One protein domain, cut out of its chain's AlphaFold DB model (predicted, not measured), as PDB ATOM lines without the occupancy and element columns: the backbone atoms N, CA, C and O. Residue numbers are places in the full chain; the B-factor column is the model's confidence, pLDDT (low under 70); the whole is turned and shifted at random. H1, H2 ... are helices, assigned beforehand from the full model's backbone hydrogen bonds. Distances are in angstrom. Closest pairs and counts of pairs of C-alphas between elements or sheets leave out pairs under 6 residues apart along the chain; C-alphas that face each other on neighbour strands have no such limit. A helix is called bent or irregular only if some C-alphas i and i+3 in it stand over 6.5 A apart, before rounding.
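What this domain is: This is residues 21 to 204 of the 384 residues of an uncharacterized protein of marine sediment metagenome (UniProt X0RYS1). One long helix, H7, runs through the core along the long axis of the model, with H1 alongside it and H2 crossing it on one side, while H3, H4, H9 and H10 pack on it from the other side, H10 crossing it steeply. At one end of H7 the short H5 and the helix H6 turn away from it, and residues 89 to 95, of which 93 to 95 belong to H6, stick out; towards the other end of H7 are H8 and H9. The printed part has 184 residues with ten named helices, H1 to H10 in order, and no named strand: the class is all helix. The whole is compact, with a radius of gyration of the C-alphas of 17.6 A, yet elongated in outline, spanning 58 by 36 by 30 A.

Where its parts are: H1 is residues 25 to 35, 18.2 A long, and begins with C-alpha 25 at (107.824, 64.128, 101.571). It is irregular, but only just: C-alphas 28 and 31 are 7.0 A apart. H2 is residues 37 to 52, 22.5 A, and H3 is residues 55 to 67, 18.5 A. H4, residues 71 to 75, is irregular, again only just, with C-alphas 72 and 75 at 6.52 A. H5 is residues 78 to 83, and H6 is residues 93 to 105, 18.3 A. H7, residues 108 to 135, is the longest at 28 residues and 40.2 A, with C-alpha 108 at (112.028, 54.972, 104.696) and C-alpha 135 at (74.289, 62.911, 116.121). H8 is residues 142 to 150, H9 is residues 155 to 167, 18.6 A, and H10 is residues 186 to 203, 25.6 A, ending with C-alpha 203 at (93.788, 56.338, 101.364).

How they stand to each other: H7 is the hub and touches six helices. H1 touches it at a shallow tilt of 16 degrees, the same way, with the C-alphas of Pro 31 and Thr 119 closest at 5.6 A. H2 touches it at a steep tilt of 48 degrees, opposite ways, Gly 43 and Val 122 having the closest C-alphas at 4.6 A. H1 and H2 touch only at the corner, and only just, with 3 pairs of C-alphas within 8 A; the closest are those of Leu 32 and Tyr 40, 5.2 A. H3 touches H7 about perpendicular at 74 degrees, with C-alphas of Ile 65 and Ala 117 closest at 6.7 A. H4 touches H7, the closest C-alphas being those of Arg 74 and Asn 109, 7.1 A. H6 and H7 are close but not clearly touching, with C-alphas of Gly 103 and Asn 109 closest at 5.3 A. H5 is close to H6 but not clearly touching, with C-alphas of Gly 80 and Gly 103 closest at 6.9 A. H8 is close to H7 but not clearly touching, with C-alphas of Gln 130 and Ala 144 closest at 7.6 A. H9 touches H7 with C-alphas of Ala 131 and Leu 158 closest at 5.3 A. H10 touches H7 at a steep tilt of 61 degrees, opposite ways, with C-alphas of Thr 120 and Val 200 closest at 6.1 A. Among the pairs that stay apart are H1 and H9. In H2, H3 and H5 to H10 every O i to N i+4 pair is within hydrogen-bond range; H1 has 3 of 7 and 6 of 8 O i to N i+3 pairs, H4 has 0 of 1 and 1 of 2.

The domain as a whole: The two C-alphas farthest apart, those of Val 94 and Gly 137, are 59.3 A from each other. The printed part has no cut. The link from H9 to H10, residues 168 to 185, is long. The mean pLDDT of the printed part is 77.1, and 47 residues are under 70, among them residues 49 to 60, 71 to 92 and 169 to 178.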
ATOM      1  N   THR A  21     113.272  58.742 100.991       72.06
ATOM      2  CA  THR A  21     112.538  59.416 102.070       72.06
ATOM      3  C   THR A  21     112.311  60.893 101.771       72.06
ATOM      4  O   THR A  21     111.180  61.355 101.848       72.06
ATOM      5  N   LEU A  22     113.341  61.608 101.301       69.44
ATOM      6  CA  LEU A  22     113.190  63.004 100.873       69.44
ATOM      7  C   LEU A  22     112.234  63.136  99.680       69.44
ATOM      8  O   LEU A  22     111.431  64.055  99.625       69.44
ATOM      9  N   THR A  23     112.281  62.190  98.737       69.06
ATOM     10  CA  THR A  23     111.362  62.160  97.578       69.06
ATOM     11  C   THR A  23     109.916  61.884  97.973       69.06
ATOM     12  O   THR A  23     109.010  62.206  97.220       69.06
ATOM     13  N   SER A  24     109.708  61.270  99.134       72.81
ATOM     14  CA  SER A  24     108.392  60.850  99.610       72.81
ATOM     15  C   SER A  24     107.732  61.901 100.502       72.81
ATOM     16  O   SER A  24     106.607  61.688 100.939       72.81
ATOM     17  N   LEU A  25     108.392  63.035 100.773       74.25
ATOM     18  CA  LEU A  25     107.824  64.128 101.571       74.25
ATOM     19  C   LEU A  25     106.486  64.666 101.028       74.25
ATOM     20  O   LEU A  25     105.592  64.900 101.843       74.25
ATOM     21  N   PRO A  26     106.269  64.799  99.701       73.94
ATOM     22  CA  PRO A  26     104.974  65.228  99.169       73.94
ATOM     23  C   PRO A  26     103.809  64.294  99.533       73.94
ATOM     24  O   PRO A  26     102.658  64.739  99.549       73.94
ATOM     25  N   ASP A  27     104.080  63.029  99.892       73.00
ATOM     26  CA  ASP A  27     103.049  62.076 100.324       73.00
ATOM     27  C   ASP A  27     102.347  62.519 101.617       73.00
ATOM     28  O   ASP A  27     101.223  62.075 101.869       73.00
ATOM     29  N   VAL A  28     102.956  63.416 102.410       81.19
ATOM     30  CA  VAL A  28     102.374  63.937 103.661       81.19
ATOM     31  C   VAL A  28     101.024  64.617 103.447       81.19
ATOM     32  O   VAL A  28     100.189  64.644 104.343       81.19
ATOM     33  N   VAL A  29     100.781  65.111 102.236       80.50
ATOM     34  CA  VAL A  29      99.574  65.851 101.870       80.50
ATOM     35  C   VAL A  29      98.428  64.924 101.453       80.50
ATOM     36  O   VAL A  29      97.269  65.325 101.429       80.50
ATOM     37  N   ARG A  30      98.681  63.646 101.171       78.75
ATOM     38  CA  ARG A  30      97.615  62.740 100.703       78.75
ATOM     39  C   ARG A  30      96.451  62.577 101.694       78.75
ATOM     40  O   ARG A  30      95.304  62.613 101.252       78.75
ATOM     41  N   PRO A  31      96.674  62.473 103.018       83.44
ATOM     42  CA  PRO A  31      95.573  62.460 103.978       83.44
ATOM     43  C   PRO A  31      94.761  63.765 103.975       83.44
ATOM     44  O   PRO A  31      93.561  63.725 104.230       83.44
ATOM     45  N   LEU A  32      95.374  64.910 103.641       83.69
ATOM     46  CA  LEU A  32      94.649  66.174 103.469       83.69
ATOM     47  C   LEU A  32      93.639  66.078 102.322       83.69
ATOM     48  O   LEU A  32      92.488  66.464 102.507       83.69
ATOM     49  N   MET A  33      94.055  65.533 101.177       80.00
ATOM     50  CA  MET A  33      93.168  65.329 100.026       80.00
ATOM     51  C   MET A  33      92.027  64.367 100.374       80.00
ATOM     52  O   MET A  33      90.876  64.625 100.053       80.00
ATOM     53  N   ALA A  34      92.334  63.271 101.074       81.44
ATOM     54  CA  ALA A  34      91.353  62.229 101.347       81.44
ATOM     55  C   ALA A  34      90.347  62.596 102.452       81.44
ATOM     56  O   ALA A  34      89.198  62.169 102.378       81.44
ATOM     57  N   TYR A  35      90.753  63.318 103.498       85.25
ATOM     58  CA  TYR A  35      89.937  63.532 104.708       85.25
ATOM     59  C   TYR A  35      89.658  65.010 105.015       85.25
ATOM     60  O   TYR A  35      88.959  65.331 105.978       85.25
ATOM     61  N   GLY A  36      90.191  65.928 104.212       85.19
ATOM     62  CA  GLY A  36      89.983  67.358 104.375       85.19
ATOM     63  C   GLY A  36      90.853  68.016 105.449       85.19
ATOM     64  O   GLY A  36      91.492  67.383 106.293       85.19
ATOM     65  N   PHE A  37      90.859  69.351 105.425       84.81
ATOM     66  CA  PHE A  37      91.790  70.175 106.202       84.81
ATOM     67  C   PHE A  37      91.638  70.055 107.718       84.81
ATOM     68  O   PHE A  37      92.632  69.971 108.435       84.81
ATOM     69  N   ARG A  38      90.404  70.023 108.228       82.94
ATOM     70  CA  ARG A  38      90.148  70.020 109.680       82.94
ATOM     71  C   ARG A  38      90.702  68.770 110.359       82.94
ATOM     72  O   ARG A  38      91.325  68.875 111.416       82.94
ATOM     73  N   SER A  39      90.479  67.609 109.750       84.94
ATOM     74  CA  SER A  39      90.979  66.340 110.272       84.94
ATOM     75  C   SER A  39      92.468  66.176 110.024       84.94
ATOM     76  O   SER A  39      93.175  65.713 110.915       84.94
ATOM     77  N   TYR A  40      92.973  66.664 108.889       85.62
ATOM     78  CA  TYR A  40      94.408  66.716 108.626       85.62
ATOM     79  C   TYR A  40      95.176  67.538 109.666       85.62
ATOM     80  O   TYR A  40      96.123  67.036 110.262       85.62
ATOM     81  N   ALA A  41      94.746  68.771 109.946       84.25
ATOM     82  CA  ALA A  41      95.420  69.654 110.897       84.25
ATOM     83  C   ALA A  41      95.473  69.051 112.311       84.25
ATOM     84  O   ALA A  41      96.514  69.084 112.972       84.25
ATOM     85  N   LYS A  42      94.368  68.446 112.768       79.81
ATOM     86  CA  LYS A  42      94.317  67.777 114.073       79.81
ATOM     87  C   LYS A  42      95.145  66.488 114.087       79.81
ATOM     88  O   LYS A  42      95.902  66.278 115.029       79.81
ATOM     89  N   GLY A  43      95.077  65.675 113.034       79.31
ATOM     90  CA  GLY A  43      95.909  64.480 112.891       79.31
ATOM     91  C   GLY A  43      97.405  64.804 112.850       79.31
ATOM     92  O   GLY A  43      98.188  64.121 113.506       79.31
ATOM     93  N   MET A  44      97.801  65.885 112.176       81.62
ATOM     94  CA  MET A  44      99.180  66.377 112.149       81.62
ATOM     95  C   MET A  44      99.638  66.830 113.535       81.62
ATOM     96  O   MET A  44     100.669  66.364 114.016       81.62
ATOM     97  N   LYS A  45      98.844  67.666 114.219       79.94
ATOM     98  CA  LYS A  45      99.128  68.094 115.598       79.94
ATOM     99  C   LYS A  45      99.321  66.898 116.528       79.94
ATOM    100  O   LYS A  45     100.255  66.895 117.323       79.94
ATOM    101  N   ASN A  46      98.465  65.888 116.415       72.56
ATOM    102  CA  ASN A  46      98.537  64.694 117.249       72.56
ATOM    103  C   ASN A  46      99.783  63.871 116.908       72.56
ATOM    104  O   ASN A  46     100.563  63.550 117.798       72.56
ATOM    105  N   THR A  47     100.032  63.615 115.623       73.31
ATOM    106  CA  THR A  47     101.216  62.874 115.160       73.31
ATOM    107  C   THR A  47     102.495  63.540 115.659       73.31
ATOM    108  O   THR A  47     103.277  62.905 116.361       73.31
ATOM    109  N   VAL A  48     102.666  64.840 115.400       74.19
ATOM    110  CA  VAL A  48     103.815  65.628 115.872       74.19
ATOM    111  C   VAL A  48     103.881  65.635 117.400       74.19
ATOM    112  O   VAL A  48     104.933  65.367 117.974       74.19
ATOM    113  N   GLY A  49     102.749  65.836 118.074       68.81
ATOM    114  CA  GLY A  49     102.651  65.760 119.529       68.81
ATOM    115  C   GLY A  49     103.171  64.436 120.093       68.81
ATOM    116  O   GLY A  49     103.867  64.447 121.100       68.81
ATOM    117  N   SER A  50     102.928  63.295 119.437       66.31
ATOM    118  CA  SER A  50     103.386  61.980 119.930       66.31
ATOM    119  C   SER A  50     104.871  61.752 119.782       66.31
ATOM    120  O   SER A  50     105.453  60.956 120.522       66.31
ATOM    121  N   PHE A  51     105.488  62.442 118.827       64.88
ATOM    122  CA  PHE A  51     106.933  62.435 118.703       64.88
ATOM    123  C   PHE A  51     107.571  63.131 119.900       64.88
ATOM    124  O   PHE A  51     108.515  62.577 120.461       64.88
ATOM    125  N   PHE A  52     107.011  64.260 120.337       67.00
ATOM    126  CA  PHE A  52     107.530  65.038 121.465       67.00
ATOM    127  C   PHE A  52     107.045  64.566 122.846       67.00
ATOM    128  O   PHE A  52     107.650  64.922 123.854       67.00
ATOM    129  N   LYS A  53     105.990  63.745 122.920       67.31
ATOM    130  CA  LYS A  53     105.499  63.147 124.173       67.31
ATOM    131  C   LYS A  53     106.266  61.876 124.565       67.31
ATOM    132  O   LYS A  53     106.958  61.257 123.755       67.31
ATOM    133  N   GLY A  54     106.148  61.506 125.845       64.19
ATOM    134  CA  GLY A  54     106.863  60.387 126.468       64.19
ATOM    135  C   GLY A  54     106.635  59.023 125.799       64.19
ATOM    136  O   GLY A  54     105.691  58.820 125.029       64.19
ATOM    137  N   SER A  55     107.504  58.057 126.114       66.12
ATOM    138  CA  SER A  55     107.514  56.714 125.507       66.12
ATOM    139  C   SER A  55     106.176  55.970 125.618       66.12
ATOM    140  O   SER A  55     105.814  55.266 124.677       66.12
ATOM    141  N   ALA A  56     105.425  56.180 126.705       61.25
ATOM    142  CA  ALA A  56     104.118  55.569 126.953       61.25
ATOM    143  C   ALA A  56     103.031  56.015 125.954       61.25
ATOM    144  O   ALA A  56     102.282  55.190 125.431       61.25
ATOM    145  N   VAL A  57     102.976  57.307 125.614       63.88
ATOM    146  CA  VAL A  57     102.017  57.839 124.625       63.88
ATOM    147  C   VAL A  57     102.332  57.288 123.236       63.88
ATOM    148  O   VAL A  57     101.444  56.908 122.470       63.88
ATOM    149  N   ARG A  58     103.623  57.176 122.918       67.50
ATOM    150  CA  ARG A  58     104.082  56.595 121.657       67.50
ATOM    151  C   ARG A  58     103.763  55.104 121.562       67.50
ATOM    152  O   ARG A  58     103.402  54.641 120.482       67.50
ATOM    153  N   SER A  59     103.908  54.345 122.650       69.81
ATOM    154  CA  SER A  59     103.562  52.920 122.661       69.81
ATOM    155  C   SER A  59     102.060  52.699 122.558       69.81
ATOM    156  O   SER A  59     101.662  51.838 121.783       69.81
ATOM    157  N   ALA A  60     101.242  53.504 123.241       68.06
ATOM    158  CA  ALA A  60      99.783  53.434 123.147       68.06
ATOM    159  C   ALA A  60      99.297  53.720 121.715       68.06
ATOM    160  O   ALA A  60      98.571  52.910 121.141       68.06
ATOM    161  N   SER A  61      99.809  54.791 121.091       71.38
ATOM    162  CA  SER A  61      99.532  55.114 119.679       71.38
ATOM    163  C   SER A  61      99.897  53.967 118.745       71.38
ATOM    164  O   SER A  61      99.080  53.531 117.934       71.38
ATOM    165  N   LYS A  62     101.089  53.387 118.917       74.56
ATOM    166  CA  LYS A  62     101.498  52.208 118.147       74.56
ATOM    167  C   LYS A  62     100.577  51.010 118.370       74.56
ATOM    168  O   LYS A  62     100.275  50.309 117.412       74.56
ATOM    169  N   GLN A  63     100.156  50.754 119.605       75.88
ATOM    170  CA  GLN A  63      99.308  49.612 119.933       75.88
ATOM    171  C   GLN A  63      97.938  49.731 119.264       75.88
ATOM    172  O   GLN A  63      97.473  48.763 118.672       75.88
ATOM    173  N   GLU A  64      97.334  50.917 119.269       75.06
ATOM    174  CA  GLU A  64      96.048  51.154 118.606       75.06
ATOM    175  C   GLU A  64      96.168  51.105 117.073       75.06
ATOM    176  O   GLU A  64      95.385  50.420 116.420       75.06
ATOM    177  N   ILE A  65      97.213  51.703 116.482       78.06
ATOM    178  CA  ILE A  65      97.481  51.585 115.032       78.06
ATOM    179  C   ILE A  65      97.680  50.114 114.620       78.06
ATOM    180  O   ILE A  65      97.223  49.693 113.551       78.06
ATOM    181  N   ASN A  66      98.338  49.311 115.463       81.19
ATOM    182  CA  ASN A  66      98.485  47.873 115.234       81.19
ATOM    183  C   ASN A  66      97.128  47.154 115.257       81.19
ATOM    184  O   ASN A  66      96.907  46.273 114.427       81.19
ATOM    185  N   ARG A  67      96.219  47.532 116.163       79.06
ATOM    186  CA  ARG A  67      94.869  46.948 116.257       79.06
ATOM    187  C   ARG A  67      94.011  47.257 115.035       79.06
ATOM    188  O   ARG A  67      93.312  46.378 114.550       79.06
ATOM    189  N   PHE A  68      94.170  48.442 114.447       82.62
ATOM    190  CA  PHE A  68      93.559  48.773 113.154       82.62
ATOM    191  C   PHE A  68      94.111  47.948 111.976       82.62
ATOM    192  O   PHE A  68      93.635  48.065 110.846       82.62
ATOM    193  N   GLY A  69      95.138  47.117 112.188       75.88
ATOM    194  CA  GLY A  69      95.732  46.296 111.132       75.88
ATOM    195  C   GLY A  69      96.397  47.127 110.032       75.88
ATOM    196  O   GLY A  69      96.536  46.660 108.900       75.88
ATOM    197  N   VAL A  70      96.774  48.372 110.339       72.38
ATOM    198  CA  VAL A  70      97.481  49.269 109.412       72.38
ATOM    199  C   VAL A  70      98.980  48.948 109.410       72.38
ATOM    200  O   VAL A  70      99.591  48.884 108.349       72.38
ATOM    201  N   ALA A  71      99.543  48.629 110.581       60.22
ATOM    202  CA  ALA A  71     100.981  48.428 110.792       60.22
ATOM    203  C   ALA A  71     101.537  47.039 110.405       60.22
ATOM    204  O   ALA A  71     102.715  46.758 110.646       60.22
ATOM    205  N   LEU A  72     100.729  46.151 109.809       51.38
ATOM    206  CA  LEU A  72     101.183  44.819 109.371       51.38
ATOM    207  C   LEU A  72     102.318  44.893 108.321       51.38
ATOM    208  O   LEU A  72     103.122  43.967 108.218       51.38
ATOM    209  N   GLU A  73     102.461  46.019 107.609       52.22
ATOM    210  CA  GLU A  73     103.520  46.261 106.613       52.22
ATOM    211  C   GLU A  73     104.939  46.282 107.201       52.22
ATOM    212  O   GLU A  73     105.908  45.920 106.519       52.22
ATOM    213  N   ARG A  74     105.071  46.701 108.470       48.44
ATOM    214  CA  ARG A  74     106.350  47.008 109.137       48.44
ATOM    215  C   ARG A  74     107.302  45.815 109.185       48.44
ATOM    216  O   ARG A  74     108.519  45.987 109.167       48.44
ATOM    217  N   VAL A  75     106.759  44.600 109.229       46.19
ATOM    218  CA  VAL A  75     107.538  43.357 109.319       46.19
ATOM    219  C   VAL A  75     108.061  42.912 107.948       46.19
ATOM    220  O   VAL A  75     109.100  42.254 107.862       46.19
ATOM    221  N   ARG A  76     107.390  43.288 106.850       49.78
ATOM    222  CA  ARG A  76     107.658  42.712 105.523       49.78
ATOM    223  C   ARG A  76     108.473  43.612 104.590       49.78
ATOM    224  O   ARG A  76     108.826  43.165 103.503       49.78
ATOM    225  N   ASN A  77     108.824  44.839 105.000       60.78
ATOM    226  CA  ASN A  77     109.499  45.836 104.143       60.78
ATOM    227  C   ASN A  77     108.763  46.090 102.812       60.78
ATOM    228  O   ASN A  77     109.337  46.602 101.851       60.78
ATOM    229  N   GLN A  78     107.484  45.717 102.757       62.91
ATOM    230  CA  GLN A  78     106.810  45.400 101.508       62.91
ATOM    231  C   GLN A  78     106.625  46.645 100.649       62.91
ATOM    232  O   GLN A  78     106.971  46.616  99.483       62.91
ATOM    233  N   ARG A  79     106.290  47.792 101.254       62.47
ATOM    234  CA  ARG A  79     106.135  49.063 100.533       62.47
ATOM    235  C   ARG A  79     107.384  49.486  99.755       62.47
ATOM    236  O   ARG A  79     107.279  49.957  98.631       62.47
ATOM    237  N   GLY A  80     108.566  49.329 100.346       60.09
ATOM    238  CA  GLY A  80     109.819  49.645  99.663       60.09
ATOM    239  C   GLY A  80     110.137  48.664  98.537       60.09
ATOM    240  O   GLY A  80     110.653  49.059  97.496       60.09
ATOM    241  N   MET A  81     109.772  47.397  98.737       67.88
ATOM    242  CA  MET A  81     109.900  46.344  97.735       67.88
ATOM    243  C   MET A  81     108.923  46.526  96.568       67.88
ATOM    244  O   MET A  81     109.326  46.365  95.422       67.88
ATOM    245  N   ASP A  82     107.690  46.937  96.857       64.56
ATOM    246  CA  ASP A  82     106.635  47.214  95.883       64.56
ATOM    247  C   ASP A  82     106.991  48.446  95.042       64.56
ATOM    248  O   ASP A  82     106.908  48.398  93.821       64.56
ATOM    249  N   ILE A  83     107.478  49.528  95.669       61.53
ATOM    250  CA  ILE A  83     107.988  50.712  94.947       61.53
ATOM    251  C   ILE A  83     109.119  50.328  93.989       61.53
ATOM    252  O   ILE A  83     109.264  50.922  92.922       61.53
ATOM    253  N   ALA A  84     109.930  49.354  94.388       56.88
ATOM    254  CA  ALA A  84     111.083  48.904  93.633       56.88
ATOM    255  C   ALA A  84     110.784  47.773  92.639       56.88
ATOM    256  O   ALA A  84     111.716  47.318  91.974       56.88
ATOM    257  N   ASP A  85     109.527  47.318  92.551       58.59
ATOM    258  CA  ASP A  85     109.098  46.158  91.758       58.59
ATOM    259  C   ASP A  85     109.922  44.888  92.033       58.59
ATOM    260  O   ASP A  85     110.161  44.060  91.153       58.59
ATOM    261  N   VAL A  86     110.398  44.729  93.269       63.41
ATOM    262  CA  VAL A  86     111.283  43.626  93.638       63.41
ATOM    263  C   VAL A  86     110.525  42.605  94.473       63.41
ATOM    264  O   VAL A  86     110.277  42.794  95.663       63.41
ATOM    265  N   SER A  87     110.232  41.453  93.870       62.84
ATOM    266  CA  SER A  87     109.741  40.301  94.625       62.84
ATOM    267  C   SER A  87     110.872  39.676  95.449       62.84
ATOM    268  O   SER A  87     111.872  39.185  94.915       62.84
ATOM    269  N   MET A  88     110.704  39.675  96.775       58.72
ATOM    270  CA  MET A  88     111.613  38.996  97.712       58.72
ATOM    271  C   MET A  88     111.426  37.477  97.736       58.72
ATOM    272  O   MET A  88     112.272  36.750  98.270       58.72
ATOM    273  N   GLU A  89     110.333  36.986  97.155       56.06
ATOM    274  CA  GLU A  89     110.080  35.563  97.008       56.06
ATOM    275  C   GLU A  89     111.175  34.961  96.123       56.06
ATOM    276  O   GLU A  89     111.513  35.501  95.076       56.06
ATOM    277  N   GLY A  90     111.845  33.901  96.577       55.62
ATOM    278  CA  GLY A  90     112.979  33.297  95.862       55.62
ATOM    279  C   GLY A  90     114.264  34.143  95.753       55.62
ATOM    280  O   GLY A  90     115.232  33.663  95.157       55.62
ATOM    281  N   ALA A  91     114.328  35.354  96.323       62.12
ATOM    282  CA  ALA A  91     115.571  36.126  96.432       62.12
ATOM    283  C   ALA A  91     116.535  35.463  97.436       62.12
ATOM    284  O   ALA A  91     116.100  34.915  98.449       62.12
ATOM    285  N   GLY A  92     117.847  35.498  97.181       67.69
ATOM    286  CA  GLY A  92     118.849  34.938  98.100       67.69
ATOM    287  C   GLY A  92     118.875  35.648  99.465       67.69
ATOM    288  O   GLY A  92     118.470  36.804  99.583       67.69
ATOM    289  N   VAL A  93     119.390  34.979 100.504       73.94
ATOM    290  CA  VAL A  93     119.443  35.506 101.889       73.94
ATOM    291  C   VAL A  93     120.139  36.874 101.965       73.94
ATOM    292  O   VAL A  93     119.674  37.761 102.678       73.94
ATOM    293  N   VAL A  94     121.220  37.059 101.201       74.62
ATOM    294  CA  VAL A  94     121.992  38.312 101.143       74.62
ATOM    295  C   VAL A  94     121.157  39.462 100.576       74.62
ATOM    296  O   VAL A  94     121.092  40.526 101.185       74.62
ATOM    297  N   ALA A  95     120.450  39.234  99.465       69.69
ATOM    298  CA  ALA A  95     119.585  40.236  98.842       69.69
ATOM    299  C   ALA A  95     118.439  40.656  99.782       69.69
ATOM    300  O   ALA A  95     118.154  41.843  99.939       69.69
ATOM    301  N   ARG A  96     117.843  39.702 100.509       72.00
ATOM    302  CA  ARG A  96     116.826  40.022 101.523       72.00
ATOM    303  C   ARG A  96     117.384  40.910 102.635       72.00
ATOM    304  O   ARG A  96     116.796  41.943 102.943       72.00
ATOM    305  N   LYS A  97     118.544  40.554 103.204       79.25
ATOM    306  CA  LYS A  97     119.211  41.361 104.244       79.25
ATOM    307  C   LYS A  97     119.559  42.769 103.752       79.25
ATOM    308  O   LYS A  97     119.349  43.726 104.492       79.25
ATOM    309  N   ALA A  98     120.034  42.903 102.514       77.88
ATOM    310  CA  ALA A  98     120.337  44.198 101.910       77.88
ATOM    311  C   ALA A  98     119.082  45.081 101.767       77.88
ATOM    312  O   ALA A  98     119.128  46.255 102.125       77.88
ATOM    313  N   GLY A  99     117.944  44.516 101.345       73.88
ATOM    314  CA  GLY A  99     116.665  45.238 101.317       73.88
ATOM    315  C   GLY A  99     116.196  45.688 102.708       73.88
ATOM    316  O   GLY A  99     115.747  46.824 102.873       73.88
ATOM    317  N   TYR A 100     116.362  44.845 103.735       77.38
ATOM    318  CA  TYR A 100     116.080  45.220 105.129       77.38
ATOM    319  C   TYR A 100     116.961  46.365 105.632       77.38
ATOM    320  O   TYR A 100     116.453  47.321 106.223       77.38
ATOM    321  N   LEU A 101     118.265  46.294 105.369       79.06
ATOM    322  CA  LEU A 101     119.206  47.361 105.706       79.06
ATOM    323  C   LEU A 101     118.876  48.657 104.964       79.06
ATOM    324  O   LEU A 101     118.877  49.710 105.592       79.06
ATOM    325  N   TRP A 102     118.512  48.591 103.682       81.25
ATOM    326  CA  TRP A 102     118.108  49.764 102.902       81.25
ATOM    327  C   TRP A 102     116.918  50.493 103.526       81.25
ATOM    328  O   TRP A 102     116.995  51.704 103.733       81.25
ATOM    329  N   GLY A 103     115.852  49.777 103.900       74.81
ATOM    330  CA  GLY A 103     114.665  50.395 104.507       74.81
ATOM    331  C   GLY A 103     114.958  51.077 105.850       74.81
ATOM    332  O   GLY A 103     114.347  52.094 106.183       74.81
ATOM    333  N   ARG A 104     115.935  50.553 106.605       78.75
ATOM    334  CA  ARG A 104     116.404  51.148 107.868       78.75
ATOM    335  C   ARG A 104     117.326  52.346 107.639       78.75
ATOM    336  O   ARG A 104     117.088  53.397 108.222       78.75
ATOM    337  N   LEU A 105     118.354  52.197 106.804       78.94
ATOM    338  CA  LEU A 105     119.383  53.217 106.573       78.94
ATOM    339  C   LEU A 105     118.848  54.433 105.809       78.94
ATOM    340  O   LEU A 105     119.251  55.556 106.086       78.94
ATOM    341  N   SER A 106     117.903  54.233 104.890       75.94
ATOM    342  CA  SER A 106     117.224  55.335 104.194       75.94
ATOM    343  C   SER A 106     116.188  56.059 105.063       75.94
ATOM    344  O   SER A 106     115.609  57.042 104.609       75.94
ATOM    345  N   LEU A 107     115.913  55.574 106.281       79.38
ATOM    346  CA  LEU A 107     114.808  56.003 107.153       79.38
ATOM    347  C   LEU A 107     113.408  55.813 106.545       79.38
ATOM    348  O   LEU A 107     112.418  56.255 107.128       79.38
ATOM    349  N   PHE A 108     113.293  55.118 105.411       76.69
ATOM    350  CA  PHE A 108     112.028  54.972 104.696       76.69
ATOM    351  C   PHE A 108     110.983  54.184 105.491       76.69
ATOM    352  O   PHE A 108     109.794  54.504 105.441       76.69
ATOM    353  N   ASN A 109     111.418  53.201 106.283       75.12
ATOM    354  CA  ASN A 109     110.522  52.464 107.174       75.12
ATOM    355  C   ASN A 109     109.925  53.387 108.248       75.12
ATOM    356  O   ASN A 109     108.718  53.381 108.457       75.12
ATOM    357  N   ALA A 110     110.753  54.228 108.876       76.81
ATOM    358  CA  ALA A 110     110.297  55.181 109.888       76.81
ATOM    359  C   ALA A 110     109.386  56.265 109.291       76.81
ATOM    360  O   ALA A 110     108.392  56.650 109.908       76.81
ATOM    361  N   TRP A 111     109.685  56.727 108.074       76.19
ATOM    362  CA  TRP A 111     108.812  57.630 107.327       76.19
ATOM    363  C   TRP A 111     107.455  56.986 107.022       76.19
ATOM    364  O   TRP A 111     106.413  57.575 107.296       76.19
ATOM    365  N   THR A 112     107.460  55.750 106.521       76.69
ATOM    366  CA  THR A 112     106.238  54.992 106.219       76.69
ATOM    367  C   THR A 112     105.383  54.794 107.466       76.69
ATOM    368  O   THR A 112     104.190  55.089 107.420       76.69
ATOM    369  N   ASP A 113     105.991  54.392 108.585       76.75
ATOM    370  CA  ASP A 113     105.305  54.251 109.875       76.75
ATOM    371  C   ASP A 113     104.643  55.568 110.309       76.75
ATOM    372  O   ASP A 113     103.521  55.585 110.810       76.75
ATOM    373  N   THR A 114     105.348  56.686 110.119       78.06
ATOM    374  CA  THR A 114     104.859  58.023 110.476       78.06
ATOM    375  C   THR A 114     103.665  58.416 109.617       78.06
ATOM    376  O   THR A 114     102.681  58.948 110.125       78.06
ATOM    377  N   MET A 115     103.726  58.117 108.322       80.06
ATOM    378  CA  MET A 115     102.636  58.364 107.384       80.06
ATOM    379  C   MET A 115     101.412  57.491 107.663       80.06
ATOM    380  O   MET A 115     100.282  57.970 107.558       80.06
ATOM    381  N   GLU A 116     101.612  56.230 108.041       80.69
ATOM    382  CA  GLU A 116     100.539  55.332 108.476       80.69
ATOM    383  C   GLU A 116      99.881  55.828 109.764       80.69
ATOM    384  O   GLU A 116      98.653  55.916 109.825       80.69
ATOM    385  N   ALA A 117     100.681  56.242 110.751       79.62
ATOM    386  CA  ALA A 117     100.186  56.849 111.982       79.62
ATOM    387  C   ALA A 117      99.387  58.130 111.703       79.62
ATOM    388  O   ALA A 117      98.242  58.249 112.140       79.62
ATOM    389  N   LEU A 118      99.944  59.051 110.910       83.31
ATOM    390  CA  LEU A 118      99.271  60.284 110.506       83.31
ATOM    391  C   LEU A 118      97.935  59.990 109.829       83.31
ATOM    392  O   LEU A 118      96.904  60.506 110.253       83.31
ATOM    393  N   THR A 119      97.935  59.139 108.804       85.56
ATOM    394  CA  THR A 119      96.720  58.820 108.042       85.56
ATOM    395  C   THR A 119      95.662  58.186 108.937       85.56
ATOM    396  O   THR A 119      94.491  58.539 108.841       85.56
ATOM    397  N   THR A 120      96.076  57.307 109.849       86.25
ATOM    398  CA  THR A 120      95.193  56.687 110.839       86.25
ATOM    399  C   THR A 120      94.563  57.728 111.760       86.25
ATOM    400  O   THR A 120      93.345  57.747 111.924       86.25
ATOM    401  N   HIS A 121      95.359  58.638 112.328       82.94
ATOM    402  CA  HIS A 121      94.839  59.699 113.193       82.94
ATOM    403  C   HIS A 121      93.852  60.609 112.463       82.94
ATOM    404  O   HIS A 121      92.826  60.992 113.027       82.94
ATOM    405  N   VAL A 122      94.151  60.939 111.207       87.62
ATOM    406  CA  VAL A 122      93.274  61.743 110.358       87.62
ATOM    407  C   VAL A 122      91.965  60.997 110.063       87.62
ATOM    408  O   VAL A 122      90.899  61.605 110.151       87.62
ATOM    409  N   ALA A 123      92.020  59.692 109.781       89.25
ATOM    410  CA  ALA A 123      90.848  58.861 109.494       89.25
ATOM    411  C   ALA A 123      89.917  58.700 110.700       89.25
ATOM    412  O   ALA A 123      88.700  58.864 110.575       89.25
ATOM    413  N   VAL A 124      90.487  58.431 111.878       87.88
ATOM    414  CA  VAL A 124      89.738  58.342 113.138       87.88
ATOM    415  C   VAL A 124      89.053  59.673 113.436       87.88
ATOM    416  O   VAL A 124      87.846  59.705 113.664       87.88
ATOM    417  N   ASP A 125      89.791  60.788 113.378       87.25
ATOM    418  CA  ASP A 125      89.216  62.111 113.648       87.25
ATOM    419  C   ASP A 125      88.119  62.479 112.641       87.25
ATOM    420  O   ASP A 125      87.077  62.997 113.038       87.25
ATOM    421  N   TRP A 126      88.321  62.186 111.354       90.50
ATOM    422  CA  TRP A 126      87.303  62.407 110.329       90.50
ATOM    423  C   TRP A 126      86.026  61.616 110.630       90.50
ATOM    424  O   TRP A 126      84.944  62.202 110.675       90.50
ATOM    425  N   THR A 127      86.154  60.319 110.921       90.81
ATOM    426  CA  THR A 127      85.018  59.418 111.188       90.81
ATOM    427  C   THR A 127      84.228  59.859 112.419       90.81
ATOM    428  O   THR A 127      83.007  60.007 112.355       90.81
ATOM    429  N   LEU A 128      84.914  60.165 113.523       87.62
ATOM    430  CA  LEU A 128      84.274  60.630 114.759       87.62
ATOM    431  C   LEU A 128      83.601  61.998 114.594       87.62
ATOM    432  O   LEU A 128      82.555  62.254 115.197       87.62
ATOM    433  N   ARG A 129      84.152  62.883 113.753       87.31
ATOM    434  CA  ARG A 129      83.484  64.143 113.400       87.31
ATOM    435  C   ARG A 129      82.199  63.901 112.624       87.31
ATOM    436  O   ARG A 129      81.202  64.528 112.959       87.31
ATOM    437  N   GLN A 130      82.206  62.996 111.645       90.44
ATOM    438  CA  GLN A 130      80.989  62.655 110.904       90.44
ATOM    439  C   GLN A 130      79.924  62.061 111.834       90.44
ATOM    440  O   GLN A 130      78.767  62.470 111.769       90.44
ATOM    441  N   ALA A 131      80.321  61.177 112.758       88.69
ATOM    442  CA  ALA A 131      79.431  60.650 113.793       88.69
ATOM    443  C   ALA A 131      78.847  61.769 114.675       88.69
ATOM    444  O   ALA A 131      77.651  61.795 114.949       88.69
ATOM    445  N   THR A 132      79.678  62.734 115.081       87.88
ATOM    446  CA  THR A 132      79.246  63.870 115.911       87.88
ATOM    447  C   THR A 132      78.302  64.811 115.165       87.88
ATOM    448  O   THR A 132      77.320  65.272 115.739       87.88
ATOM    449  N   GLU A 133      78.580  65.115 113.896       88.62
ATOM    450  CA  GLU A 133      77.720  65.961 113.062       88.62
ATOM    451  C   GLU A 133      76.365  65.296 112.810       88.62
ATOM    452  O   GLU A 133      75.332  65.953 112.950       88.62
ATOM    453  N   MET A 134      76.361  63.989 112.544       87.81
ATOM    454  CA  MET A 134      75.142  63.201 112.374       87.81
ATOM    455  C   MET A 134      74.314  63.136 113.664       87.81
ATOM    456  O   MET A 134      73.112  63.384 113.626       87.81
ATOM    457  N   ALA A 135      74.952  62.896 114.815       85.75
ATOM    458  CA  ALA A 135      74.289  62.911 116.121       85.75
ATOM    459  C   ALA A 135      73.720  64.295 116.486       85.75
ATOM    460  O   ALA A 135      72.734  64.391 117.210       85.75
ATOM    461  N   ALA A 136      74.316  65.372 115.967       86.50
ATOM    462  CA  ALA A 136      73.808  66.736 116.100       86.50
ATOM    463  C   ALA A 136      72.698  67.082 115.084       86.50
ATOM    464  O   ALA A 136      72.311  68.246 114.984       86.50
ATOM    465  N   GLY A 137      72.219  66.113 114.296       86.25
ATOM    466  CA  GLY A 137      71.162  66.305 113.301       86.25
ATOM    467  C   GLY A 137      71.604  67.052 112.039       86.25
ATOM    468  O   GLY A 137      70.762  67.497 111.262       86.25
ATOM    469  N   LYS A 138      72.913  67.220 111.810       89.12
ATOM    470  CA  LYS A 138      73.416  67.883 110.602       89.12
ATOM    471  C   LYS A 138      73.406  66.911 109.429       89.12
ATOM    472  O   LYS A 138      73.882  65.782 109.533       89.12
ATOM    473  N   ALA A 139      72.919  67.383 108.284       86.25
ATOM    474  CA  ALA A 139      73.008  66.632 107.042       86.25
ATOM    475  C   ALA A 139      74.475  66.510 106.605       86.25
ATOM    476  O   ALA A 139      75.163  67.516 106.412       86.25
ATOM    477  N   LEU A 140      74.945  65.274 106.433       87.62
ATOM    478  CA  LEU A 140      76.275  65.016 105.894       87.62
ATOM    479  C   LEU A 140      76.283  65.176 104.367       87.62
ATOM    480  O   LEU A 140      75.299  64.845 103.696       87.62
ATOM    481  N   PRO A 141      77.400  65.628 103.775       87.12
ATOM    482  CA  PRO A 141      77.531  65.660 102.327       87.12
ATOM    483  C   PRO A 141      77.465  64.239 101.747       87.12
ATOM    484  O   PRO A 141      77.967  63.283 102.341       87.12
ATOM    485  N   ARG A 142      76.909  64.096 100.534       86.06
ATOM    486  CA  ARG A 142      76.745  62.790  99.854       86.06
ATOM    487  C   ARG A 142      78.039  61.972  99.795       86.06
ATOM    488  O   ARG A 142      78.002  60.758  99.966       86.06
ATOM    489  N   ALA A 143      79.180  62.630  99.589       83.19
ATOM    490  CA  ALA A 143      80.486  61.977  99.555       83.19
ATOM    491  C   ALA A 143      80.880  61.346 100.905       83.19
ATOM    492  O   ALA A 143      81.452  60.255 100.921       83.19
ATOM    493  N   ALA A 144      80.547  62.000 102.025       88.00
ATOM    494  CA  ALA A 144      80.805  61.472 103.363       88.00
ATOM    495  C   ALA A 144      79.908  60.269 103.662       88.00
ATOM    496  O   ALA A 144      80.419  59.235 104.082       88.00
ATOM    497  N   ILE A 145      78.613  60.360 103.343       89.12
ATOM    498  CA  ILE A 145      77.668  59.238 103.477       89.12
ATOM    499  C   ILE A 145      78.160  58.038 102.663       89.12
ATOM    500  O   ILE A 145      78.326  56.952 103.206       89.12
ATOM    501  N   ALA A 146      78.498  58.245 101.386       88.44
ATOM    502  CA  ALA A 146      78.992  57.175 100.522       88.44
ATOM    503  C   ALA A 146      80.272  56.522 101.066       88.44
ATOM    504  O   ALA A 146      80.475  55.321 100.887       88.44
ATOM    505  N   ARG A 147      81.154  57.288 101.719       89.56
ATOM    506  CA  ARG A 147      82.356  56.740 102.353       89.56
ATOM    507  C   ARG A 147      82.028  55.925 103.598       89.56
ATOM    508  O   ARG A 147      82.511  54.804 103.688       89.56
ATOM    509  N   LEU A 148      81.194  56.445 104.496       91.56
ATOM    510  CA  LEU A 148      80.757  55.728 105.698       91.56
ATOM    511  C   LEU A 148      80.056  54.412 105.331       91.56
ATOM    512  O   LEU A 148      80.416  53.363 105.854       91.56
ATOM    513  N   SER A 149      79.179  54.426 104.325       90.56
ATOM    514  CA  SER A 149      78.546  53.206 103.814       90.56
ATOM    515  C   SER A 149      79.558  52.211 103.236       90.56
ATOM    516  O   SER A 149      79.443  51.015 103.485       90.56
ATOM    517  N   ARG A 150      80.595  52.669 102.513       89.38
ATOM    518  CA  ARG A 150      81.693  51.789 102.054       89.38
ATOM    519  C   ARG A 150      82.520  51.212 103.201       89.38
ATOM    520  O   ARG A 150      83.113  50.149 103.033       89.38
ATOM    521  N   MET A 151      82.595  51.918 104.326       91.00
ATOM    522  CA  MET A 151      83.219  51.432 105.556       91.00
ATOM    523  C   MET A 151      82.313  50.459 106.325       91.00
ATOM    524  O   MET A 151      82.765  49.887 107.309       91.00
ATOM    525  N   GLY A 152      81.065  50.258 105.884       90.25
ATOM    526  CA  GLY A 152      80.070  49.458 106.599       90.25
ATOM    527  C   GLY A 152      79.522  50.152 107.847       90.25
ATOM    528  O   GLY A 152      78.980  49.484 108.716       90.25
ATOM    529  N   LEU A 153      79.685  51.475 107.954       90.69
ATOM    530  CA  LEU A 153      79.248  52.263 109.103       90.69
ATOM    531  C   LEU A 153      77.923  52.954 108.780       90.69
ATOM    532  O   LEU A 153      77.874  53.870 107.952       90.69
ATOM    533  N   ASP A 154      76.854  52.512 109.434       89.00
ATOM    534  CA  ASP A 154      75.549  53.168 109.395       89.00
ATOM    535  C   ASP A 154      75.367  54.164 110.555       89.00
ATOM    536  O   ASP A 154      76.238  54.342 111.411       89.00
ATOM    537  N   ALA A 155      74.234  54.869 110.551       86.88
ATOM    538  CA  ALA A 155      73.948  55.911 111.532       86.88
ATOM    539  C   ALA A 155      73.852  55.376 112.972       86.88
ATOM    540  O   ALA A 155      74.340  56.031 113.894       86.88
ATOM    541  N   ASP A 156      73.262  54.191 113.157       88.81
ATOM    542  CA  ASP A 156      73.131  53.549 114.471       88.81
ATOM    543  C   ASP A 156      74.506  53.169 115.031       88.81
ATOM    544  O   ASP A 156      74.884  53.567 116.139       88.81
ATOM    545  N   THR A 157      75.306  52.495 114.207       90.06
ATOM    546  CA  THR A 157      76.663  52.064 114.535       90.06
ATOM    547  C   THR A 157      77.535  53.260 114.911       90.06
ATOM    548  O   THR A 157      78.214  53.233 115.940       90.06
ATOM    549  N   LEU A 158      77.476  54.351 114.141       89.00
ATOM    550  CA  LEU A 158      78.211  55.585 114.442       89.00
ATOM    551  C   LEU A 158      77.774  56.221 115.769       89.00
ATOM    552  O   LEU A 158      78.622  56.719 116.515       89.00
ATOM    553  N   GLY A 159      76.478  56.189 116.092       87.75
ATOM    554  CA  GLY A 159      75.951  56.675 117.369       87.75
ATOM    555  C   GLY A 159      76.468  55.872 118.567       87.75
ATOM    556  O   GLY A 159      76.899  56.448 119.576       87.75
ATOM    557  N   ARG A 160      76.509  54.542 118.436       89.06
ATOM    558  CA  ARG A 160      77.078  53.636 119.448       89.06
ATOM    559  C   ARG A 160      78.581  53.858 119.617       89.06
ATOM    560  O   ARG A 160      79.048  54.025 120.741       89.06
ATOM    561  N   MET A 161      79.325  53.964 118.514       88.56
ATOM    562  CA  MET A 161      80.771  54.235 118.529       88.56
ATOM    563  C   MET A 161      81.093  55.558 119.223       88.56
ATOM    564  O   MET A 161      82.026  55.634 120.020       88.56
ATOM    565  N   LEU A 162      80.301  56.605 118.965       86.19
ATOM    566  CA  LEU A 162      80.462  57.901 119.619       86.19
ATOM    567  C   LEU A 162      80.214  57.815 121.131       86.19
ATOM    568  O   LEU A 162      80.898  58.486 121.902       86.19
ATOM    569  N   THR A 163      79.258  56.990 121.555       87.50
ATOM    570  CA  THR A 163      78.973  56.748 122.976       87.50
ATOM    571  C   THR A 163      80.148  56.065 123.666       87.50
ATOM    572  O   THR A 163      80.618  56.558 124.689       87.50
ATOM    573  N   GLU A 164      80.669  54.986 123.083       87.00
ATOM    574  CA  GLU A 164      81.829  54.266 123.623       87.00
ATOM    575  C   GLU A 164      83.084  55.145 123.644       87.00
ATOM    576  O   GLU A 164      83.785  55.209 124.651       87.00
ATOM    577  N   THR A 165      83.299  55.935 122.590       82.88
ATOM    578  CA  THR A 165      84.406  56.899 122.514       82.88
ATOM    579  C   THR A 165      84.340  57.965 123.613       82.88
ATOM    580  O   THR A 165      85.371  58.405 124.106       82.88
ATOM    581  N   ARG A 166      83.136  58.414 123.993       81.31
ATOM    582  CA  ARG A 166      82.946  59.409 125.065       81.31
ATOM    583  C   ARG A 166      83.067  58.809 126.464       81.31
ATOM    584  O   ARG A 166      83.405  59.538 127.387       81.31
ATOM    585  N   ARG A 167      82.736  57.523 126.622       76.69
ATOM    586  CA  ARG A 167      82.873  56.768 127.880       76.69
ATOM    587  C   ARG A 167      84.309  56.361 128.155       76.69
ATOM    588  O   ARG A 167      84.709  56.282 129.310       76.69
ATOM    589  N   ALA A 168      85.059  56.073 127.099       70.19
ATOM    590  CA  ALA A 168      86.491  55.922 127.177       70.19
ATOM    591  C   ALA A 168      87.077  57.261 127.648       70.19
ATOM    592  O   ALA A 168      87.188  58.191 126.853       70.19
ATOM    593  N   ASP A 169      87.425  57.374 128.933       55.50
ATOM    594  CA  ASP A 169      88.236  58.475 129.460       55.50
ATOM    595  C   ASP A 169      89.558  58.488 128.684       55.50
ATOM    596  O   ASP A 169      90.518  57.789 129.013       55.50
ATOM    597  N   ALA A 170      89.590  59.218 127.570       52.94
ATOM    598  CA  ALA A 170      90.786  59.357 126.770       52.94
ATOM    599  C   ALA A 170      91.814  60.079 127.646       52.94
ATOM    600  O   ALA A 170      91.528  61.196 128.095       52.94
ATOM    601  N   PRO A 171      93.008  59.500 127.891       46.28
ATOM    602  CA  PRO A 171      94.081  60.242 128.522       46.28
ATOM    603  C   PRO A 171      94.232  61.562 127.774       46.28
ATOM    604  O   PRO A 171      94.355  61.593 126.545       46.28
ATOM    605  N   SER A 172      94.169  62.650 128.532       44.47
ATOM    606  CA  SER A 172      94.108  64.058 128.133       44.47
ATOM    607  C   SER A 172      95.358  64.568 127.401       44.47
ATOM    608  O   SER A 172      95.652  65.759 127.377       44.47
ATOM    609  N   ASP A 173      96.063  63.677 126.709       46.16
ATOM    610  CA  ASP A 173      97.278  63.940 125.966       46.16
ATOM    611  C   ASP A 173      97.114  63.854 124.444       46.16
ATOM    612  O   ASP A 173      98.102  63.867 123.705       46.16
ATOM    613  N   GLY A 174      95.876  63.901 123.949       46.47
ATOM    614  CA  GLY A 174      95.587  64.288 122.565       46.47
ATOM    615  C   GLY A 174      96.079  63.305 121.508       46.47
ATOM    616  O   GLY A 174      96.163  63.660 120.337       46.47
ATOM    617  N   LEU A 175      96.391  62.073 121.889       48.50
ATOM    618  CA  LEU A 175      96.831  61.051 120.964       48.50
ATOM    619  C   LEU A 175      95.970  59.828 121.123       48.50
ATOM    620  O   LEU A 175      96.138  59.074 122.069       48.50
ATOM    621  N   LEU A 176      95.111  59.688 120.109       54.78
ATOM    622  CA  LEU A 176      94.078  58.680 119.901       54.78
ATOM    623  C   LEU A 176      92.731  59.082 120.497       54.78
ATOM    624  O   LEU A 176      92.512  59.078 121.700       54.78
ATOM    625  N   ALA A 177      91.830  59.476 119.602       62.09
ATOM    626  CA  ALA A 177      90.509  59.970 119.953       62.09
ATOM    627  C   ALA A 177      89.449  58.860 120.029       62.09
ATOM    628  O   ALA A 177      88.294  59.205 120.209       62.09
ATOM    629  N   SER A 178      89.815  57.579 119.870       69.75
ATOM    630  CA  SER A 178      88.890  56.438 119.961       69.75
ATOM    631  C   SER A 178      89.144  55.548 121.176       69.75
ATOM    632  O   SER A 178      88.173  55.178 121.822       69.75
ATOM    633  N   ASN A 179      90.405  55.225 121.509       78.19
ATOM    634  CA  ASN A 179      90.774  54.318 122.607       78.19
ATOM    635  C   ASN A 179      89.924  53.032 122.613       78.19
ATOM    636  O   ASN A 179      89.301  52.671 123.609       78.19
ATOM    637  N   THR A 180      89.875  52.336 121.473       83.19
ATOM    638  CA  THR A 180      89.015  51.150 121.289       83.19
ATOM    639  C   THR A 180      89.295  50.022 122.282       83.19
ATOM    640  O   THR A 180      88.446  49.165 122.505       83.19
ATOM    641  N   MET A 181      90.470  50.022 122.919       81.31
ATOM    642  CA  MET A 181      90.832  49.058 123.961       81.31
ATOM    643  C   MET A 181      90.000  49.196 125.238       81.31
ATOM    644  O   MET A 181      89.887  48.221 125.975       81.31
ATOM    645  N   SER A 182      89.439  50.375 125.508       82.12
ATOM    646  CA  SER A 182      88.615  50.620 126.692       82.12
ATOM    647  C   SER A 182      87.115  50.595 126.400       82.12
ATOM    648  O   SER A 182      86.332  50.974 127.266       82.12
ATOM    649  N   TRP A 183      86.701  50.214 125.187       86.88
ATOM    650  CA  TRP A 183      85.281  50.123 124.846       86.88
ATOM    651  C   TRP A 183      84.658  48.921 125.552       86.88
ATOM    652  O   TRP A 183      85.235  47.832 125.571       86.88
ATOM    653  N   ALA A 184      83.470  49.114 126.120       87.50
ATOM    654  CA  ALA A 184      82.716  48.043 126.761       87.50
ATOM    655  C   ALA A 184      82.231  47.021 125.719       87.50
ATOM    656  O   ALA A 184      82.240  45.815 125.965       87.50
ATOM    657  N   ASP A 185      81.852  47.502 124.534       89.56
ATOM    658  CA  ASP A 185      81.472  46.666 123.399       89.56
ATOM    659  C   ASP A 185      82.699  46.311 122.543       89.56
ATOM    660  O   ASP A 185      83.090  47.024 121.614       89.56
ATOM    661  N   GLY A 186      83.319  45.174 122.865       88.38
ATOM    662  CA  GLY A 186      84.502  44.685 122.159       88.38
ATOM    663  C   GLY A 186      84.258  44.293 120.697       88.38
ATOM    664  O   GLY A 186      85.213  44.276 119.917       88.38
ATOM    665  N   GLN A 187      83.018  43.980 120.302       90.69
ATOM    666  CA  GLN A 187      82.701  43.691 118.900       90.69
ATOM    667  C   GLN A 187      82.621  44.991 118.103       90.69
ATOM    668  O   GLN A 187      83.274  45.108 117.069       90.69
ATOM    669  N   LEU A 188      81.941  46.004 118.645       90.69
ATOM    670  CA  LEU A 188      81.882  47.335 118.042       90.69
ATOM    671  C   LEU A 188      83.278  47.961 117.893       90.69
ATOM    672  O   LEU A 188      83.561  48.612 116.887       90.69
ATOM    673  N   ALA A 189      84.168  47.725 118.862       89.81
ATOM    674  CA  ALA A 189      85.566  48.139 118.776       89.81
ATOM    675  C   ALA A 189      86.290  47.472 117.593       89.81
ATOM    676  O   ALA A 189      86.961  48.161 116.829       89.81
ATOM    677  N   LYS A 190      86.124  46.159 117.389       90.12
ATOM    678  CA  LYS A 190      86.717  45.441 116.244       90.12
ATOM    679  C   LYS A 190      86.146  45.901 114.905       90.12
ATOM    680  O   LYS A 190      86.899  46.024 113.940       90.12
ATOM    681  N   ASP A 191      84.847  46.173 114.850       91.06
ATOM    682  CA  ASP A 191      84.186  46.661 113.638       91.06
ATOM    683  C   ASP A 191      84.710  48.057 113.271       91.06
ATOM    684  O   ASP A 191      85.073  48.302 112.118       91.06
ATOM    685  N   PHE A 192      84.868  48.942 114.264       90.75
ATOM    686  CA  PHE A 192      85.527  50.236 114.081       90.75
ATOM    687  C   PHE A 192      86.978  50.073 113.623       90.75
ATOM    688  O   PHE A 192      87.400  50.704 112.652       90.75
ATOM    689  N   GLU A 193      87.737  49.200 114.286       90.38
ATOM    690  CA  GLU A 193      89.138  48.949 113.966       90.38
ATOM    691  C   GLU A 193      89.316  48.456 112.520       90.38
ATOM    692  O   GLU A 193      90.175  48.954 111.785       90.38
ATOM    693  N   GLY A 194      88.467  47.521 112.087       90.75
ATOM    694  CA  GLY A 194      88.446  46.991 110.727       90.75
ATOM    695  C   GLY A 194      88.026  48.029 109.687       90.75
ATOM    696  O   GLY A 194      88.656  48.122 108.625       90.75
ATOM    697  N   ALA A 195      87.012  48.841 109.997       91.94
ATOM    698  CA  ALA A 195      86.525  49.915 109.134       91.94
ATOM    699  C   ALA A 195      87.605  50.980 108.890       91.94
ATOM    700  O   ALA A 195      87.916  51.290 107.735       91.94
ATOM    701  N   ILE A 196      88.237  51.481 109.958       90.94
ATOM    702  CA  ILE A 196      89.346  52.442 109.873       90.94
ATOM    703  C   ILE A 196      90.533  51.826 109.133       90.94
ATOM    704  O   ILE A 196      91.063  52.440 108.207       90.94
ATOM    705  N   GLY A 197      90.928  50.598 109.478       88.81
ATOM    706  CA  GLY A 197      92.028  49.906 108.809       88.81
ATOM    707  C   GLY A 197      91.819  49.761 107.301       88.81
ATOM    708  O   GLY A 197      92.735  49.997 106.509       88.81
ATOM    709  N   SER A 198      90.604  49.396 106.886       86.88
ATOM    710  CA  SER A 198      90.222  49.278 105.474       86.88
ATOM    711  C   SER A 198      90.271  50.623 104.751       86.88
ATOM    712  O   SER A 198      90.819  50.712 103.649       86.88
ATOM    713  N   ASP A 199      89.750  51.679 105.373       88.25
ATOM    714  CA  ASP A 199      89.720  53.022 104.791       88.25
ATOM    715  C   ASP A 199      91.125  53.643 104.681       88.25
ATOM    716  O   ASP A 199      91.501  54.157 103.625       88.25
ATOM    717  N   VAL A 200      91.966  53.489 105.710       85.31
ATOM    718  CA  VAL A 200      93.372  53.928 105.698       85.31
ATOM    719  C   VAL A 200      94.162  53.226 104.593       85.31
ATOM    720  O   VAL A 200      94.882  53.891 103.848       85.31
ATOM    721  N   ARG A 201      93.995  51.908 104.413       79.75
ATOM    722  CA  ARG A 201      94.656  51.164 103.322       79.75
ATOM    723  C   ARG A 201      94.227  51.624 101.927       79.75
ATOM    724  O   ARG A 201      94.999  51.460 100.988       79.75
ATOM    725  N   ARG A 202      93.026  52.192 101.776       77.62
ATOM    726  CA  ARG A 202      92.566  52.799 100.513       77.62
ATOM    727  C   ARG A 202      93.127  54.206 100.320       77.62
ATOM    728  O   ARG A 202      93.457  54.569  99.195       77.62
ATOM    729  N   ALA A 203      93.242  54.981 101.398       75.88
ATOM    730  CA  ALA A 203      93.788  56.338 101.364       75.88
ATOM    731  C   ALA A 203      95.309  56.360 101.123       75.88
ATOM    732  O   ALA A 203      95.824  57.266 100.467       75.88
ATOM    733  N   ILE A 204      96.038  55.361 101.628       70.94
ATOM    734  CA  ILE A 204      97.464  55.185 101.341       70.94
ATOM    735  C   ILE A 204      97.603  54.485  99.989       70.94
ATOM    736  O   ILE A 204      97.124  53.372  99.787       70.94
TER     737      ILE A 204